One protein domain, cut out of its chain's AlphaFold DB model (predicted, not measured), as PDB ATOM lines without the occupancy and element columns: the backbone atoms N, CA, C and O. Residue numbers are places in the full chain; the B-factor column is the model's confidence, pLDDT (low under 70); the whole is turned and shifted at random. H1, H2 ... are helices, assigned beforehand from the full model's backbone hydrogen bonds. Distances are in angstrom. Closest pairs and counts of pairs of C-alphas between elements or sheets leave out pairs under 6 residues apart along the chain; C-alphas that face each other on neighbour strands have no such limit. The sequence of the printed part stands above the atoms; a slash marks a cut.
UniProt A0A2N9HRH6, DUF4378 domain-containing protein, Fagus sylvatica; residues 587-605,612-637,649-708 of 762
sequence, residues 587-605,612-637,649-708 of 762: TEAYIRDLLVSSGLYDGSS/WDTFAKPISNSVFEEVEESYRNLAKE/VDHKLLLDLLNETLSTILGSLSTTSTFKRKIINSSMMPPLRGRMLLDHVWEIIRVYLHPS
ATOM      1  N   THR A 587     148.212 109.290 226.692       81.62
ATOM      2  CA  THR A 587     148.935 108.290 227.489       81.62
ATOM      3  C   THR A 587     149.676 107.305 226.586       81.62
ATOM      4  O   THR A 587     150.793 106.900 226.906       81.62
ATOM      5  N   GLU A 588     149.100 106.959 225.430       84.25
ATOM      6  CA  GLU A 588     149.751 106.116 224.420       84.25
ATOM      7  C   GLU A 588     150.984 106.807 223.820       84.25
ATOM      8  O   GLU A 588     152.029 106.175 223.645       84.25
ATOM      9  N   ALA A 589     150.893 108.119 223.570       84.81
ATOM     10  CA  ALA A 589     152.025 108.924 223.116       84.81
ATOM     11  C   ALA A 589     153.165 108.932 224.151       84.81
ATOM     12  O   ALA A 589     154.302 108.616 223.806       84.81
ATOM     13  N   TYR A 590     152.857 109.156 225.434       85.88
ATOM     14  CA  TYR A 590     153.860 109.098 226.504       85.88
ATOM     15  C   TYR A 590     154.510 107.703 226.634       85.88
ATOM     16  O   TYR A 590     155.722 107.593 226.828       85.88
ATOM     17  N   ILE A 591     153.737 106.616 226.480       86.50
ATOM     18  CA  ILE A 591     154.276 105.241 226.468       86.50
ATOM     19  C   ILE A 591     155.209 105.031 225.271       86.50
ATOM     20  O   ILE A 591     156.274 104.431 225.437       86.50
ATOM     21  N   ARG A 592     154.853 105.532 224.080       86.25
ATOM     22  CA  ARG A 592     155.736 105.494 222.906       86.25
ATOM     23  C   ARG A 592     157.053 106.200 223.203       86.25
ATOM     24  O   ARG A 592     158.098 105.595 222.986       86.25
ATOM     25  N   ASP A 593     157.019 107.424 223.717       85.25
ATOM     26  CA  ASP A 593     158.228 108.217 223.968       85.25
ATOM     27  C   ASP A 593     159.137 107.541 225.008       85.25
ATOM     28  O   ASP A 593     160.354 107.457 224.833       85.25
ATOM     29  N   LEU A 594     158.545 106.933 226.039       86.88
ATOM     30  CA  LEU A 594     159.252 106.138 227.044       86.88
ATOM     31  C   LEU A 594     159.852 104.832 226.469       86.88
ATOM     32  O   LEU A 594     160.929 104.398 226.897       86.88
ATOM     33  N   LEU A 595     159.220 104.226 225.457       85.50
ATOM     34  CA  LEU A 595     159.775 103.102 224.686       85.50
ATOM     35  C   LEU A 595     160.853 103.544 223.672       85.50
ATOM     36  O   LEU A 595     161.789 102.782 223.420       85.50
ATOM     37  N   VAL A 596     160.767 104.759 223.119       85.50
ATOM     38  CA  VAL A 596     161.786 105.364 222.237       85.50
ATOM     39  C   VAL A 596     163.054 105.668 223.028       85.50
ATOM     40  O   VAL A 596     164.116 105.144 222.695       85.50
ATOM     41  N   SER A 597     162.951 106.420 224.126       82.19
ATOM     42  CA  SER A 597     164.109 106.808 224.947       82.19
ATOM     43  C   SER A 597     164.761 105.622 225.678       82.19
ATOM     44  O   SER A 597     165.930 105.686 226.051       82.19
ATOM     45  N   SER A 598     164.056 104.493 225.837       78.69
ATOM     46  CA  SER A 598     164.644 103.225 226.310       78.69
ATOM     47  C   SER A 598     165.228 102.336 225.197       78.69
ATOM     48  O   SER A 598     165.813 101.292 225.493       78.69
ATOM     49  N   GLY A 599     165.109 102.727 223.922       75.44
ATOM     50  CA  GLY A 599     165.622 101.986 222.759       75.44
ATOM     51  C   GLY A 599     164.843 100.709 222.405       75.44
ATOM     52  O   GLY A 599     165.321  99.888 221.612       75.44
ATOM     53  N   LEU A 600     163.660 100.520 222.998       74.69
ATOM     54  CA  LEU A 600     162.757  99.393 222.741       74.69
ATOM     55  C   LEU A 600     161.858  99.649 221.517       74.69
ATOM     56  O   LEU A 600     161.497  98.711 220.799       74.69
ATOM     57  N   TYR A 601     161.549 100.916 221.243       73.69
ATOM     58  CA  TYR A 601     160.923 101.362 220.006       73.69
ATOM     59  C   TYR A 601     162.001 101.751 218.984       73.69
ATOM     60  O   TYR A 601     162.887 102.549 219.272       73.69
ATOM     61  N   ASP A 602     161.918 101.190 217.781       63.00
ATOM     62  CA  ASP A 602     162.769 101.531 216.639       63.00
ATOM     63  C   ASP A 602     161.847 101.785 215.450       63.00
ATOM     64  O   ASP A 602     160.945 100.984 215.189       63.00
ATOM     65  N   GLY A 603     162.042 102.915 214.767       52.97
ATOM     66  CA  GLY A 603     161.272 103.266 213.573       52.97
ATOM     67  C   GLY A 603     161.619 102.397 212.361       52.97
ATOM     68  O   GLY A 603     160.852 102.354 211.403       52.97
ATOM     69  N   SER A 604     162.746 101.678 212.402       48.44
ATOM     70  CA  SER A 604     163.169 100.740 211.367       48.44
ATOM     71  C   SER A 604     162.926  99.284 211.786       48.44
ATOM     72  O   SER A 604     163.426  98.791 212.800       48.44
ATOM     73  N   SER A 605     162.173  98.554 210.965       45.91
ATOM     74  CA  SER A 605     161.880  97.126 211.158       45.91
ATOM     75  C   SER A 605     162.999  96.185 210.680       45.91
ATOM     76  O   SER A 605     162.886  94.972 210.849       45.91
ATOM     77  N   TRP A 612     170.462  90.266 222.737       42.50
ATOM     78  CA  TRP A 612     169.466  89.619 223.608       42.50
ATOM     79  C   TRP A 612     169.587  89.978 225.112       42.50
ATOM     80  O   TRP A 612     168.611  89.832 225.841       42.50
ATOM     81  N   ASP A 613     170.727  90.510 225.576       41.38
ATOM     82  CA  ASP A 613     171.023  90.847 226.990       41.38
ATOM     83  C   ASP A 613     170.229  92.036 227.596       41.38
ATOM     84  O   ASP A 613     170.491  92.461 228.734       41.38
ATOM     85  N   THR A 614     169.311  92.644 226.839       48.72
ATOM     86  CA  THR A 614     168.556  93.834 227.279       48.72
ATOM     87  C   THR A 614     167.139  93.503 227.762       48.72
ATOM     88  O   THR A 614     166.669  94.138 228.702       48.72
ATOM     89  N   PHE A 615     166.486  92.475 227.205       53.31
ATOM     90  CA  PHE A 615     165.037  92.205 227.338       53.31
ATOM     91  C   PHE A 615     164.569  91.623 228.694       53.31
ATOM     92  O   PHE A 615     163.554  90.940 228.764       53.31
ATOM     93  N   ALA A 616     165.303  91.884 229.774       52.97
ATOM     94  CA  ALA A 616     164.949  91.490 231.144       52.97
ATOM     95  C   ALA A 616     165.292  92.581 232.181       52.97
ATOM     96  O   ALA A 616     165.443  92.298 233.370       52.97
ATOM     97  N   LYS A 617     165.480  93.828 231.731       65.44
ATOM     98  CA  LYS A 617     165.745  94.990 232.588       65.44
ATOM     99  C   LYS A 617     164.533  95.923 232.545       65.44
ATOM    100  O   LYS A 617     164.103  96.241 231.439       65.44
ATOM    101  N   PRO A 618     164.014  96.387 233.695       73.62
ATOM    102  CA  PRO A 618     163.041  97.470 233.696       73.62
ATOM    103  C   PRO A 618     163.682  98.745 233.131       73.62
ATOM    104  O   PRO A 618     164.887  98.975 233.295       73.62
ATOM    105  N   ILE A 619     162.864  99.580 232.494       80.50
ATOM    106  CA  ILE A 619     163.216 100.934 232.070       80.50
ATOM    107  C   ILE A 619     163.674 101.707 233.309       80.50
ATOM    108  O   ILE A 619     162.964 101.786 234.314       80.50
ATOM    109  N   SER A 620     164.893 102.244 233.259       79.94
ATOM    110  CA  SER A 620     165.506 102.912 234.402       79.94
ATOM    111  C   SER A 620     164.929 104.307 234.619       79.94
ATOM    112  O   SER A 620     164.663 105.040 233.669       79.94
ATOM    113  N   ASN A 621     164.843 104.725 235.885       82.25
ATOM    114  CA  ASN A 621     164.341 106.047 236.278       82.25
ATOM    115  C   ASN A 621     165.071 107.225 235.598       82.25
ATOM    116  O   ASN A 621     164.532 108.322 235.563       82.25
ATOM    117  N   SER A 622     166.279 107.017 235.060       81.31
ATOM    118  CA  SER A 622     166.978 108.005 234.232       81.31
ATOM    119  C   SER A 622     166.218 108.342 232.946       81.31
ATOM    120  O   SER A 622     166.088 109.512 232.626       81.31
ATOM    121  N   VAL A 623     165.683 107.330 232.254       83.31
ATOM    122  CA  VAL A 623     164.898 107.491 231.018       83.31
ATOM    123  C   VAL A 623     163.547 108.134 231.335       83.31
ATOM    124  O   VAL A 623     163.064 108.980 230.594       83.31
ATOM    125  N   PHE A 624     162.959 107.773 232.481       85.94
ATOM    126  CA  PHE A 624     161.749 108.419 232.984       85.94
ATOM    127  C   PHE A 624     161.963 109.913 233.263       85.94
ATOM    128  O   PHE A 624     161.176 110.722 232.796       85.94
ATOM    129  N   GLU A 625     163.026 110.303 233.978       84.31
ATOM    130  CA  GLU A 625     163.292 111.727 234.241       84.31
ATOM    131  C   GLU A 625     163.692 112.505 232.979       84.31
ATOM    132  O   GLU A 625     163.412 113.696 232.911       84.31
ATOM    133  N   GLU A 626     164.290 111.853 231.976       86.75
ATOM    134  CA  GLU A 626     164.602 112.435 230.662       86.75
ATOM    135  C   GLU A 626     163.326 112.755 229.859       86.75
ATOM    136  O   GLU A 626     163.157 113.884 229.396       86.75
ATOM    137  N   VAL A 627     162.382 111.808 229.771       84.88
ATOM    138  CA  VAL A 627     161.064 112.027 229.137       84.88
ATOM    139  C   VAL A 627     160.217 113.007 229.953       84.88
ATOM    140  O   VAL A 627     159.605 113.920 229.408       84.88
ATOM    141  N   GLU A 628     160.223 112.901 231.280       84.94
ATOM    142  CA  GLU A 628     159.537 113.871 232.129       84.94
ATOM    143  C   GLU A 628     160.191 115.263 232.011       84.94
ATOM    144  O   GLU A 628     159.499 116.269 232.101       84.94
ATOM    145  N   GLU A 629     161.503 115.389 231.771       82.56
ATOM    146  CA  GLU A 629     162.151 116.684 231.508       82.56
ATOM    147  C   GLU A 629     161.771 117.278 230.147       82.56
ATOM    148  O   GLU A 629     161.493 118.478 230.101       82.56
ATOM    149  N   SER A 630     161.654 116.485 229.075       82.88
ATOM    150  CA  SER A 630     161.174 117.004 227.783       82.88
ATOM    151  C   SER A 630     159.727 117.507 227.879       82.88
ATOM    152  O   SER A 630     159.462 118.658 227.524       82.88
ATOM    153  N   TYR A 631     158.818 116.735 228.486       80.69
ATOM    154  CA  TYR A 631     157.432 117.161 228.735       80.69
ATOM    155  C   TYR A 631     157.355 118.367 229.696       80.69
ATOM    156  O   TYR A 631     156.587 119.303 229.459       80.69
ATOM    157  N   ARG A 632     158.198 118.421 230.742       80.12
ATOM    158  CA  ARG A 632     158.338 119.595 231.635       80.12
ATOM    159  C   ARG A 632     158.962 120.811 230.947       80.12
ATOM    160  O   ARG A 632     158.937 121.882 231.550       80.12
ATOM    161  N   ASN A 633     159.580 120.682 229.773       75.50
ATOM    162  CA  ASN A 633     160.136 121.804 229.012       75.50
ATOM    163  C   ASN A 633     159.136 122.306 227.964       75.50
ATOM    164  O   ASN A 633     158.868 123.503 227.947       75.50
ATOM    165  N   LEU A 634     158.479 121.402 227.231       69.19
ATOM    166  CA  LEU A 634     157.365 121.730 226.333       69.19
ATOM    167  C   LEU A 634     156.257 122.508 227.073       69.19
ATOM    168  O   LEU A 634     155.843 123.584 226.653       69.19
ATOM    169  N   ALA A 635     155.880 122.048 228.273       65.94
ATOM    170  CA  ALA A 635     154.891 122.707 229.137       65.94
ATOM    171  C   ALA A 635     155.354 124.035 229.793       65.94
ATOM    172  O   ALA A 635     154.641 124.572 230.643       65.94
ATOM    173  N   LYS A 636     156.546 124.551 229.453       64.62
ATOM    174  CA  LYS A 636     157.001 125.924 229.771       64.62
ATOM    175  C   LYS A 636     157.019 126.832 228.540       64.62
ATOM    176  O   LYS A 636     157.133 128.043 228.699       64.62
ATOM    177  N   GLU A 637     156.976 126.251 227.345       59.97
ATOM    178  CA  GLU A 637     156.994 126.960 226.066       59.97
ATOM    179  C   GLU A 637     155.553 127.309 225.648       59.97
ATOM    180  O   GLU A 637     155.268 128.454 225.298       59.97
ATOM    181  N   VAL A 649     146.943 110.862 234.921       64.44
ATOM    182  CA  VAL A 649     147.497 109.530 235.159       64.44
ATOM    183  C   VAL A 649     148.902 109.733 235.712       64.44
ATOM    184  O   VAL A 649     149.721 110.391 235.073       64.44
ATOM    185  N   ASP A 650     149.179 109.223 236.914       80.25
ATOM    186  CA  ASP A 650     150.505 109.349 237.515       80.25
ATOM    187  C   ASP A 650     151.522 108.686 236.573       80.25
ATOM    188  O   ASP A 650     151.600 107.459 236.508       80.25
ATOM    189  N   HIS A 651     152.326 109.479 235.854       83.31
ATOM    190  CA  HIS A 651     153.293 108.970 234.869       83.31
ATOM    191  C   HIS A 651     154.255 107.933 235.477       83.31
ATOM    192  O   HIS A 651     154.758 107.043 234.798       83.31
ATOM    193  N   LYS A 652     154.477 108.009 236.794       84.44
ATOM    194  CA  LYS A 652     155.235 107.016 237.550       84.44
ATOM    195  C   LYS A 652     154.501 105.678 237.715       84.44
ATOM    196  O   LYS A 652     155.128 104.639 237.565       84.44
ATOM    197  N   LEU A 653     153.194 105.691 237.987       84.81
ATOM    198  CA  LEU A 653     152.372 104.475 237.989       84.81
ATOM    199  C   LEU A 653     152.303 103.877 236.577       84.81
ATOM    200  O   LEU A 653     152.313 102.659 236.425       84.81
ATOM    201  N   LEU A 654     152.312 104.729 235.550       84.19
ATOM    202  CA  LEU A 654     152.409 104.313 234.154       84.19
ATOM    203  C   LEU A 654     153.766 103.660 233.829       84.19
ATOM    204  O   LEU A 654     153.786 102.632 233.163       84.19
ATOM    205  N   LEU A 655     154.886 104.191 234.341       84.75
ATOM    206  CA  LEU A 655     156.213 103.557 234.267       84.75
ATOM    207  C   LEU A 655     156.244 102.205 234.998       84.75
ATOM    208  O   LEU A 655     156.804 101.242 234.474       84.75
ATOM    209  N   ASP A 656     155.672 102.126 236.200       85.44
ATOM    210  CA  ASP A 656     155.622 100.885 236.982       85.44
ATOM    211  C   ASP A 656     154.794  99.811 236.237       85.44
ATOM    212  O   ASP A 656     155.261  98.683 236.063       85.44
ATOM    213  N   LEU A 657     153.634 100.184 235.679       84.56
ATOM    214  CA  LEU A 657     152.780  99.321 234.850       84.56
ATOM    215  C   LEU A 657     153.430  98.951 233.500       84.56
ATOM    216  O   LEU A 657     153.304  97.818 233.033       84.56
ATOM    217  N   LEU A 658     154.167  99.870 232.874       86.25
ATOM    218  CA  LEU A 658     154.954  99.591 231.670       86.25
ATOM    219  C   LEU A 658     156.064  98.573 231.966       86.25
ATOM    220  O   LEU A 658     156.277  97.641 231.198       86.25
ATOM    221  N   ASN A 659     156.739  98.696 233.108       85.81
ATOM    222  CA  ASN A 659     157.746  97.734 233.543       85.81
ATOM    223  C   ASN A 659     157.144  96.361 233.880       85.81
ATOM    224  O   ASN A 659     157.767  95.341 233.574       85.81
ATOM    225  N   GLU A 660     155.943  96.308 234.456       83.44
ATOM    226  CA  GLU A 660     155.213  95.058 234.696       83.44
ATOM    227  C   GLU A 660     154.793  94.382 233.377       83.44
ATOM    228  O   GLU A 660     155.110  93.214 233.154       83.44
ATOM    229  N   THR A 661     154.174  95.122 232.453       81.62
ATOM    230  CA  THR A 661     153.739  94.594 231.144       81.62
ATOM    231  C   THR A 661     154.906  94.196 230.238       81.62
ATOM    232  O   THR A 661     154.875  93.127 229.629       81.62
ATOM    233  N   LEU A 662     155.999  94.965 230.203       81.19
ATOM    234  CA  LEU A 662     157.234  94.533 229.537       81.19
ATOM    235  C   LEU A 662     157.817  93.272 230.191       81.19
ATOM    236  O   LEU A 662     158.322  92.398 229.485       81.19
ATOM    237  N   SER A 663     157.710  93.126 231.516       76.31
ATOM    238  CA  SER A 663     158.165  91.919 232.220       76.31
ATOM    239  C   SER A 663     157.304  90.689 231.914       76.31
ATOM    240  O   SER A 663     157.858  89.593 231.825       76.31
ATOM    241  N   THR A 664     155.991  90.821 231.693       70.56
ATOM    242  CA  THR A 664     155.151  89.681 231.272       70.56
ATOM    243  C   THR A 664     155.393  89.310 229.806       70.56
ATOM    244  O   THR A 664     155.623  88.134 229.510       70.56
ATOM    245  N   ILE A 665     155.440  90.296 228.900       71.50
ATOM    246  CA  ILE A 665     155.670  90.089 227.458       71.50
ATOM    247  C   ILE A 665     157.065  89.492 227.192       71.50
ATOM    248  O   ILE A 665     157.190  88.491 226.484       71.50
ATOM    249  N   LEU A 666     158.125  90.079 227.761       67.81
ATOM    250  CA  LEU A 666     159.518  89.696 227.477       67.81
ATOM    251  C   LEU A 666     160.049  88.604 228.425       67.81
ATOM    252  O   LEU A 666     160.882  87.778 228.033       67.81
ATOM    253  N   GLY A 667     159.548  88.544 229.664       57.12
ATOM    254  CA  GLY A 667     159.940  87.530 230.649       57.12
ATOM    255  C   GLY A 667     159.509  86.117 230.254       57.12
ATOM    256  O   GLY A 667     160.291  85.179 230.417       57.12
ATOM    257  N   SER A 668     158.335  85.979 229.624       53.91
ATOM    258  CA  SER A 668     157.829  84.720 229.043       53.91
ATOM    259  C   SER A 668     158.812  84.077 228.046       53.91
ATOM    260  O   SER A 668     158.924  82.854 227.954       53.91
ATOM    261  N   LEU A 669     159.605  84.890 227.338       49.84
ATOM    262  CA  LEU A 669     160.618  84.409 226.395       49.84
ATOM    263  C   LEU A 669     161.917  83.953 227.095       49.84
ATOM    264  O   LEU A 669     162.676  83.144 226.549       49.84
ATOM    265  N   SER A 670     162.174  84.453 228.308       48.31
ATOM    266  CA  SER A 670     163.471  84.371 228.994       48.31
ATOM    267  C   SER A 670     163.668  83.113 229.847       48.31
ATOM    268  O   SER A 670     164.802  82.640 229.953       48.31
ATOM    269  N   THR A 671     162.603  82.538 230.424       45.47
ATOM    270  CA  THR A 671     162.701  81.306 231.244       45.47
ATOM    271  C   THR A 671     163.048  80.074 230.403       45.47
ATOM    272  O   THR A 671     163.771  79.185 230.859       45.47
ATOM    273  N   THR A 672     162.574  80.046 229.151       46.56
ATOM    274  CA  THR A 672     162.595  78.850 228.300       46.56
ATOM    275  C   THR A 672     164.002  78.290 228.097       46.56
ATOM    276  O   THR A 672     164.921  78.977 227.633       46.56
ATOM    277  N   SER A 673     164.178  77.000 228.399       49.50
ATOM    278  CA  SER A 673     165.450  76.306 228.175       49.50
ATOM    279  C   SER A 673     165.901  76.363 226.711       49.50
ATOM    280  O   SER A 673     165.105  76.393 225.770       49.50
ATOM    281  N   THR A 674     167.218  76.322 226.506       51.94
ATOM    282  CA  THR A 674     167.871  76.346 225.184       51.94
ATOM    283  C   THR A 674     167.365  75.254 224.234       51.94
ATOM    284  O   THR A 674     167.367  75.451 223.018       51.94
ATOM    285  N   PHE A 675     166.891  74.128 224.778       47.78
ATOM    286  CA  PHE A 675     166.246  73.057 224.025       47.78
ATOM    287  C   PHE A 675     164.842  73.451 223.534       47.78
ATOM    288  O   PHE A 675     164.596  73.410 222.327       47.78
ATOM    289  N   LYS A 676     163.950  73.921 224.427       49.69
ATOM    290  CA  LYS A 676     162.617  74.435 224.046       49.69
ATOM    291  C   LYS A 676     162.727  75.570 223.030       49.69
ATOM    292  O   LYS A 676     162.006  75.565 222.037       49.69
ATOM    293  N   ARG A 677     163.693  76.475 223.211       52.34
ATOM    294  CA  ARG A 677     163.973  77.591 222.295       52.34
ATOM    295  C   ARG A 677     164.204  77.127 220.854       52.34
ATOM    296  O   ARG A 677     163.611  77.682 219.940       52.34
ATOM    297  N   LYS A 678     164.978  76.056 220.628       50.84
ATOM    298  CA  LYS A 678     165.176  75.494 219.274       50.84
ATOM    299  C   LYS A 678     163.900  74.933 218.637       50.84
ATOM    300  O   LYS A 678     163.816  74.922 217.414       50.84
ATOM    301  N   ILE A 679     162.939  74.472 219.436       48.22
ATOM    302  CA  ILE A 679     161.652  73.950 218.954       48.22
ATOM    303  C   ILE A 679     160.691  75.114 218.667       48.22
ATOM    304  O   ILE A 679     160.125  75.184 217.578       48.22
ATOM    305  N   ILE A 680     160.576  76.075 219.588       46.16
ATOM    306  CA  ILE A 680     159.729  77.275 219.440       46.16
ATOM    307  C   ILE A 680     160.190  78.136 218.251       46.16
ATOM    308  O   ILE A 680     159.356  78.631 217.500       46.16
ATOM    309  N   ASN A 681     161.499  78.205 217.980       47.31
ATOM    310  CA  ASN A 681     162.066  78.865 216.793       47.31
ATOM    311  C   ASN A 681     161.561  78.312 215.437       47.31
ATOM    312  O   ASN A 681     161.871  78.900 214.402       47.31
ATOM    313  N   SER A 682     160.821  77.195 215.410       41.06
ATOM    314  CA  SER A 682     160.166  76.677 214.197       41.06
ATOM    315  C   SER A 682     158.715  77.143 214.002       41.06
ATOM    316  O   SER A 682     158.157  76.918 212.929       41.06
ATOM    317  N   SER A 683     158.109  77.812 214.989       40.09
ATOM    318  CA  SER A 683     156.713  78.264 214.946       40.09
ATOM    319  C   SER A 683     156.556  79.721 215.399       40.09
ATOM    320  O   SER A 683     156.408  79.991 216.586       40.09
ATOM    321  N   MET A 684     156.560  80.634 214.422       47.91
ATOM    322  CA  MET A 684     156.004  82.000 214.446       47.91
ATOM    323  C   MET A 684     155.924  82.749 215.794       47.91
ATOM    324  O   MET A 684     154.917  82.673 216.489       47.91
ATOM    325  N   MET A 685     156.879  83.653 216.015       42.91
ATOM    326  CA  MET A 685     156.602  85.067 216.326       42.91
ATOM    327  C   MET A 685     157.839  85.895 215.924       42.91
ATOM    328  O   MET A 685     158.957  85.461 216.215       42.91
ATOM    329  N   PRO A 686     157.704  87.052 215.242       51.16
ATOM    330  CA  PRO A 686     158.799  88.014 215.152       51.16
ATOM    331  C   PRO A 686     159.098  88.600 216.546       51.16
ATOM    332  O   PRO A 686     158.219  88.592 217.411       51.16
ATOM    333  N   PRO A 687     160.309  89.127 216.798       56.69
ATOM    334  CA  PRO A 687     160.574  89.861 218.031       56.69
ATOM    335  C   PRO A 687     159.676  91.106 218.090       56.69
ATOM    336  O   PRO A 687     159.755  91.965 217.213       56.69
ATOM    337  N   LEU A 688     158.833  91.208 219.122       61.59
ATOM    338  CA  LEU A 688     157.990  92.384 219.357       61.59
ATOM    339  C   LEU A 688     158.888  93.601 219.628       61.59
ATOM    340  O   LEU A 688     159.524  93.697 220.679       61.59
ATOM    341  N   ARG A 689     158.965  94.513 218.654       62.47
ATOM    342  CA  ARG A 689     159.801  95.722 218.670       62.47
ATOM    343  C   ARG A 689     159.115  96.832 217.871       62.47
ATOM    344  O   ARG A 689     158.335  96.537 216.965       62.47
ATOM    345  N   GLY A 690     159.397  98.097 218.191       73.88
ATOM    346  CA  GLY A 690     158.750  99.230 217.513       73.88
ATOM    347  C   GLY A 690     157.232  99.221 217.717       73.88
ATOM    348  O   GLY A 690     156.759  98.894 218.807       73.88
ATOM    349  N   ARG A 691     156.472  99.539 216.659       76.75
ATOM    350  CA  ARG A 691     155.002  99.652 216.706       76.75
ATOM    351  C   ARG A 691     154.326  98.408 217.297       76.75
ATOM    352  O   ARG A 691     153.597  98.549 218.264       76.75
ATOM    353  N   MET A 692     154.686  97.195 216.863       74.88
ATOM    354  CA  MET A 692     154.064  95.963 217.385       74.88
ATOM    355  C   MET A 692     154.251  95.758 218.897       74.88
ATOM    356  O   MET A 692     153.415  95.110 219.523       74.88
ATOM    357  N   LEU A 693     155.334  96.278 219.494       80.75
ATOM    358  CA  LEU A 693     155.517  96.246 220.949       80.75
ATOM    359  C   LEU A 693     154.616  97.278 221.637       80.75
ATOM    360  O   LEU A 693     153.968  96.932 222.620       80.75
ATOM    361  N   LEU A 694     154.556  98.503 221.101       82.56
ATOM    362  CA  LEU A 694     153.652  99.555 221.575       82.56
ATOM    363  C   LEU A 694     152.194  99.082 221.534       82.56
ATOM    364  O   LEU A 694     151.517  99.188 222.548       82.56
ATOM    365  N   ASP A 695     151.750  98.488 220.422       80.62
ATOM    366  CA  ASP A 695     150.371  98.019 220.232       80.62
ATOM    367  C   ASP A 695     149.956  97.019 221.335       80.62
ATOM    368  O   ASP A 695     148.939  97.214 222.000       80.62
ATOM    369  N   HIS A 696     150.777  95.989 221.597       79.06
ATOM    370  CA  HIS A 696     150.504  94.968 222.624       79.06
ATOM    371  C   HIS A 696     150.588  95.529 224.051       79.06
ATOM    372  O   HIS A 696     149.750  95.216 224.898       79.06
ATOM    373  N   VAL A 697     151.595  96.362 224.331       84.81
ATOM    374  CA  VAL A 697     151.736  97.057 225.621       84.81
ATOM    375  C   VAL A 697     150.508  97.933 225.879       84.81
ATOM    376  O   VAL A 697     149.949  97.907 226.974       84.81
ATOM    377  N   TRP A 698     150.046  98.664 224.867       86.06
ATOM    378  CA  TRP A 698     148.912  99.572 224.966       86.06
ATOM    379  C   TRP A 698     147.558  98.860 225.007       86.06
ATOM    380  O   TRP A 698     146.656  99.324 225.697       86.06
ATOM    381  N   GLU A 699     147.375  97.718 224.339       81.56
ATOM    382  CA  GLU A 699     146.203  96.856 224.571       81.56
ATOM    383  C   GLU A 699     146.094  96.435 226.042       81.56
ATOM    384  O   GLU A 699     145.024  96.577 226.637       81.56
ATOM    385  N   ILE A 700     147.195  95.996 226.658       81.31
ATOM    386  CA  ILE A 700     147.192  95.591 228.071       81.31
ATOM    387  C   ILE A 700     146.978  96.807 228.988       81.31
ATOM    388  O   ILE A 700     146.119  96.768 229.869       81.31
ATOM    389  N   ILE A 701     147.704  97.909 228.773       83.94
ATOM    390  CA  ILE A 701     147.592  99.121 229.601       83.94
ATOM    391  C   ILE A 701     146.195  99.762 229.493       83.94
ATOM    392  O   ILE A 701     145.649 100.179 230.517       83.94
ATOM    393  N   ARG A 702     145.554  99.759 228.313       80.25
ATOM    394  CA  ARG A 702     144.164 100.232 228.147       80.25
ATOM    395  C   ARG A 702     143.177  99.496 229.046       80.25
ATOM    396  O   ARG A 702     142.299 100.145 229.600       80.25
ATOM    397  N   VAL A 703     143.326  98.184 229.238       77.06
ATOM    398  CA  VAL A 703     142.433  97.400 230.115       77.06
ATOM    399  C   VAL A 703     142.562  97.817 231.588       77.06
ATOM    400  O   VAL A 703     141.577  97.748 232.325       77.06
ATOM    401  N   TYR A 704     143.737  98.292 232.015       72.38
ATOM    402  CA  TYR A 704     143.967  98.788 233.377       72.38
ATOM    403  C   TYR A 704     143.554 100.254 233.579       72.38
ATOM    404  O   TYR A 704     142.998 100.577 234.627       72.38
ATOM    405  N   LEU A 705     143.801 101.134 232.599       71.69
ATOM    406  CA  LEU A 705     143.413 102.553 232.666       71.69
ATOM    407  C   LEU A 705     141.908 102.758 232.440       71.69
ATOM    408  O   LEU A 705     141.274 103.558 233.123       71.69
ATOM    409  N   HIS A 706     141.330 101.997 231.511       66.81
ATOM    410  CA  HIS A 706     139.924 102.050 231.123       66.81
ATOM    411  C   HIS A 706     139.239 100.697 231.396       66.81
ATOM    412  O   HIS A 706     138.838 100.005 230.455       66.81
ATOM    413  N   PRO A 707     139.074 100.293 232.676       59.16
ATOM    414  CA  PRO A 707     138.389  99.053 233.021       59.16
ATOM    415  C   PRO A 707     136.962  99.086 232.464       59.16
ATOM    416  O   PRO A 707     136.161  99.961 232.808       59.16
ATOM    417  N   SER A 708     136.652  98.142 231.572       52.44
ATOM    418  CA  SER A 708     135.424  98.151 230.776       52.44
ATOM    419  C   SER A 708     134.187  98.258 231.669       52.44
ATOM    420  O   SER A 708     133.894  97.348 232.446       52.44
TER     421      SER A 708
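AT A GLANCE: This is residues 587 to 605, 612 to 637 and 649 to 708 of the 762 residues of the protein "DUF4378 domain-containing protein" of Fagus sylvatica (UniProt A0A2N9HRH6). Three helices, H1, H3 and H5, cross at steep angles and make a small core, with H5 packed on both H1 and H3. H2 meets H1 with residues 623 to 627 and runs away from this core, its residues 632 to 637 sticking out at one end of the long axis, while H4 lies at the other end, away from the other helices, on a loop of chain that folds back from H3 to H5. The 105 printed residues include five named helices, H1 to H5 in that order, and no named strand; the class is all helix, and the helix packing is mostly crossed. The whole is elongated, spanning 54 by 33 by 23 A, and only just compact, close to loose, with a radius of gyration of the C-alphas of 15.3 A.

HOW THE PARTS SIT: H1, residues 587 to 597, touches H2, residues 621 to 637, which touches it with residues 623 to 627 alone; the closest C-alphas, those of Ser 597 and Val 623, are 6.2 A apart. The two run opposite ways at a steep tilt of 59 degrees. H1 also touches H5, residues 691 to 705, which touches it with residues 694 to 698 alone; the closest C-alphas, those of Arg 592 and Leu 694, are 6.4 A apart, and the two run opposite ways at a steep tilt of 43 degrees. H3, residues 651 to 670, has a kink of 29 degrees near residue 664. With residues 657 to 662 alone it touches residues 697 to 701 of H5; the closest C-alphas, those of Thr 661 and Val 697, are 6.4 A apart, at a steep tilt of 57 degrees, opposite ways. H3 is close to H1 but not clearly touching, the closest C-alphas being those of Ile 591 and Leu 658, 7.7 A apart. H4, residues 674 to 680, is apart from H1, H2, H3 and H5. In H1 and H4 every O i to N i+4 pair is within hydrogen-bond range; in H2 12 of 13 are, in H3 14 of 16 and in H5 10 of 11.

IN THESE COORDINATES: H1 begins with C-alpha 587 at (148.935, 108.290, 227.489) and is 15.5 A long. H2 measures 24.4 A and ends with C-alpha 637 at (156.994, 126.960, 226.066). H3, the longest helix with 20 residues, measures 27.3 A. H4 has 7 residues. H5 measures 19.9 A and ends with C-alpha 705 at (143.413, 102.553, 232.666).

THE WHOLE: The two farthest C-alphas, those of Glu 637 and Phe 675, are 54.7 A apart. Residues 606 to 611 are not printed, with 16.4 A between C-alphas 605 and 612, and neither are 638 to 648, with 21.8 A between C-alphas 637 and 649. Of the links that are printed whole, H3 to H4 is tight and H4 to H5 is short. Residues 681 to 686 stand free. The mean pLDDT of the printed part is 70.1, and 42 residues are under 70, among them residues 666 to 689.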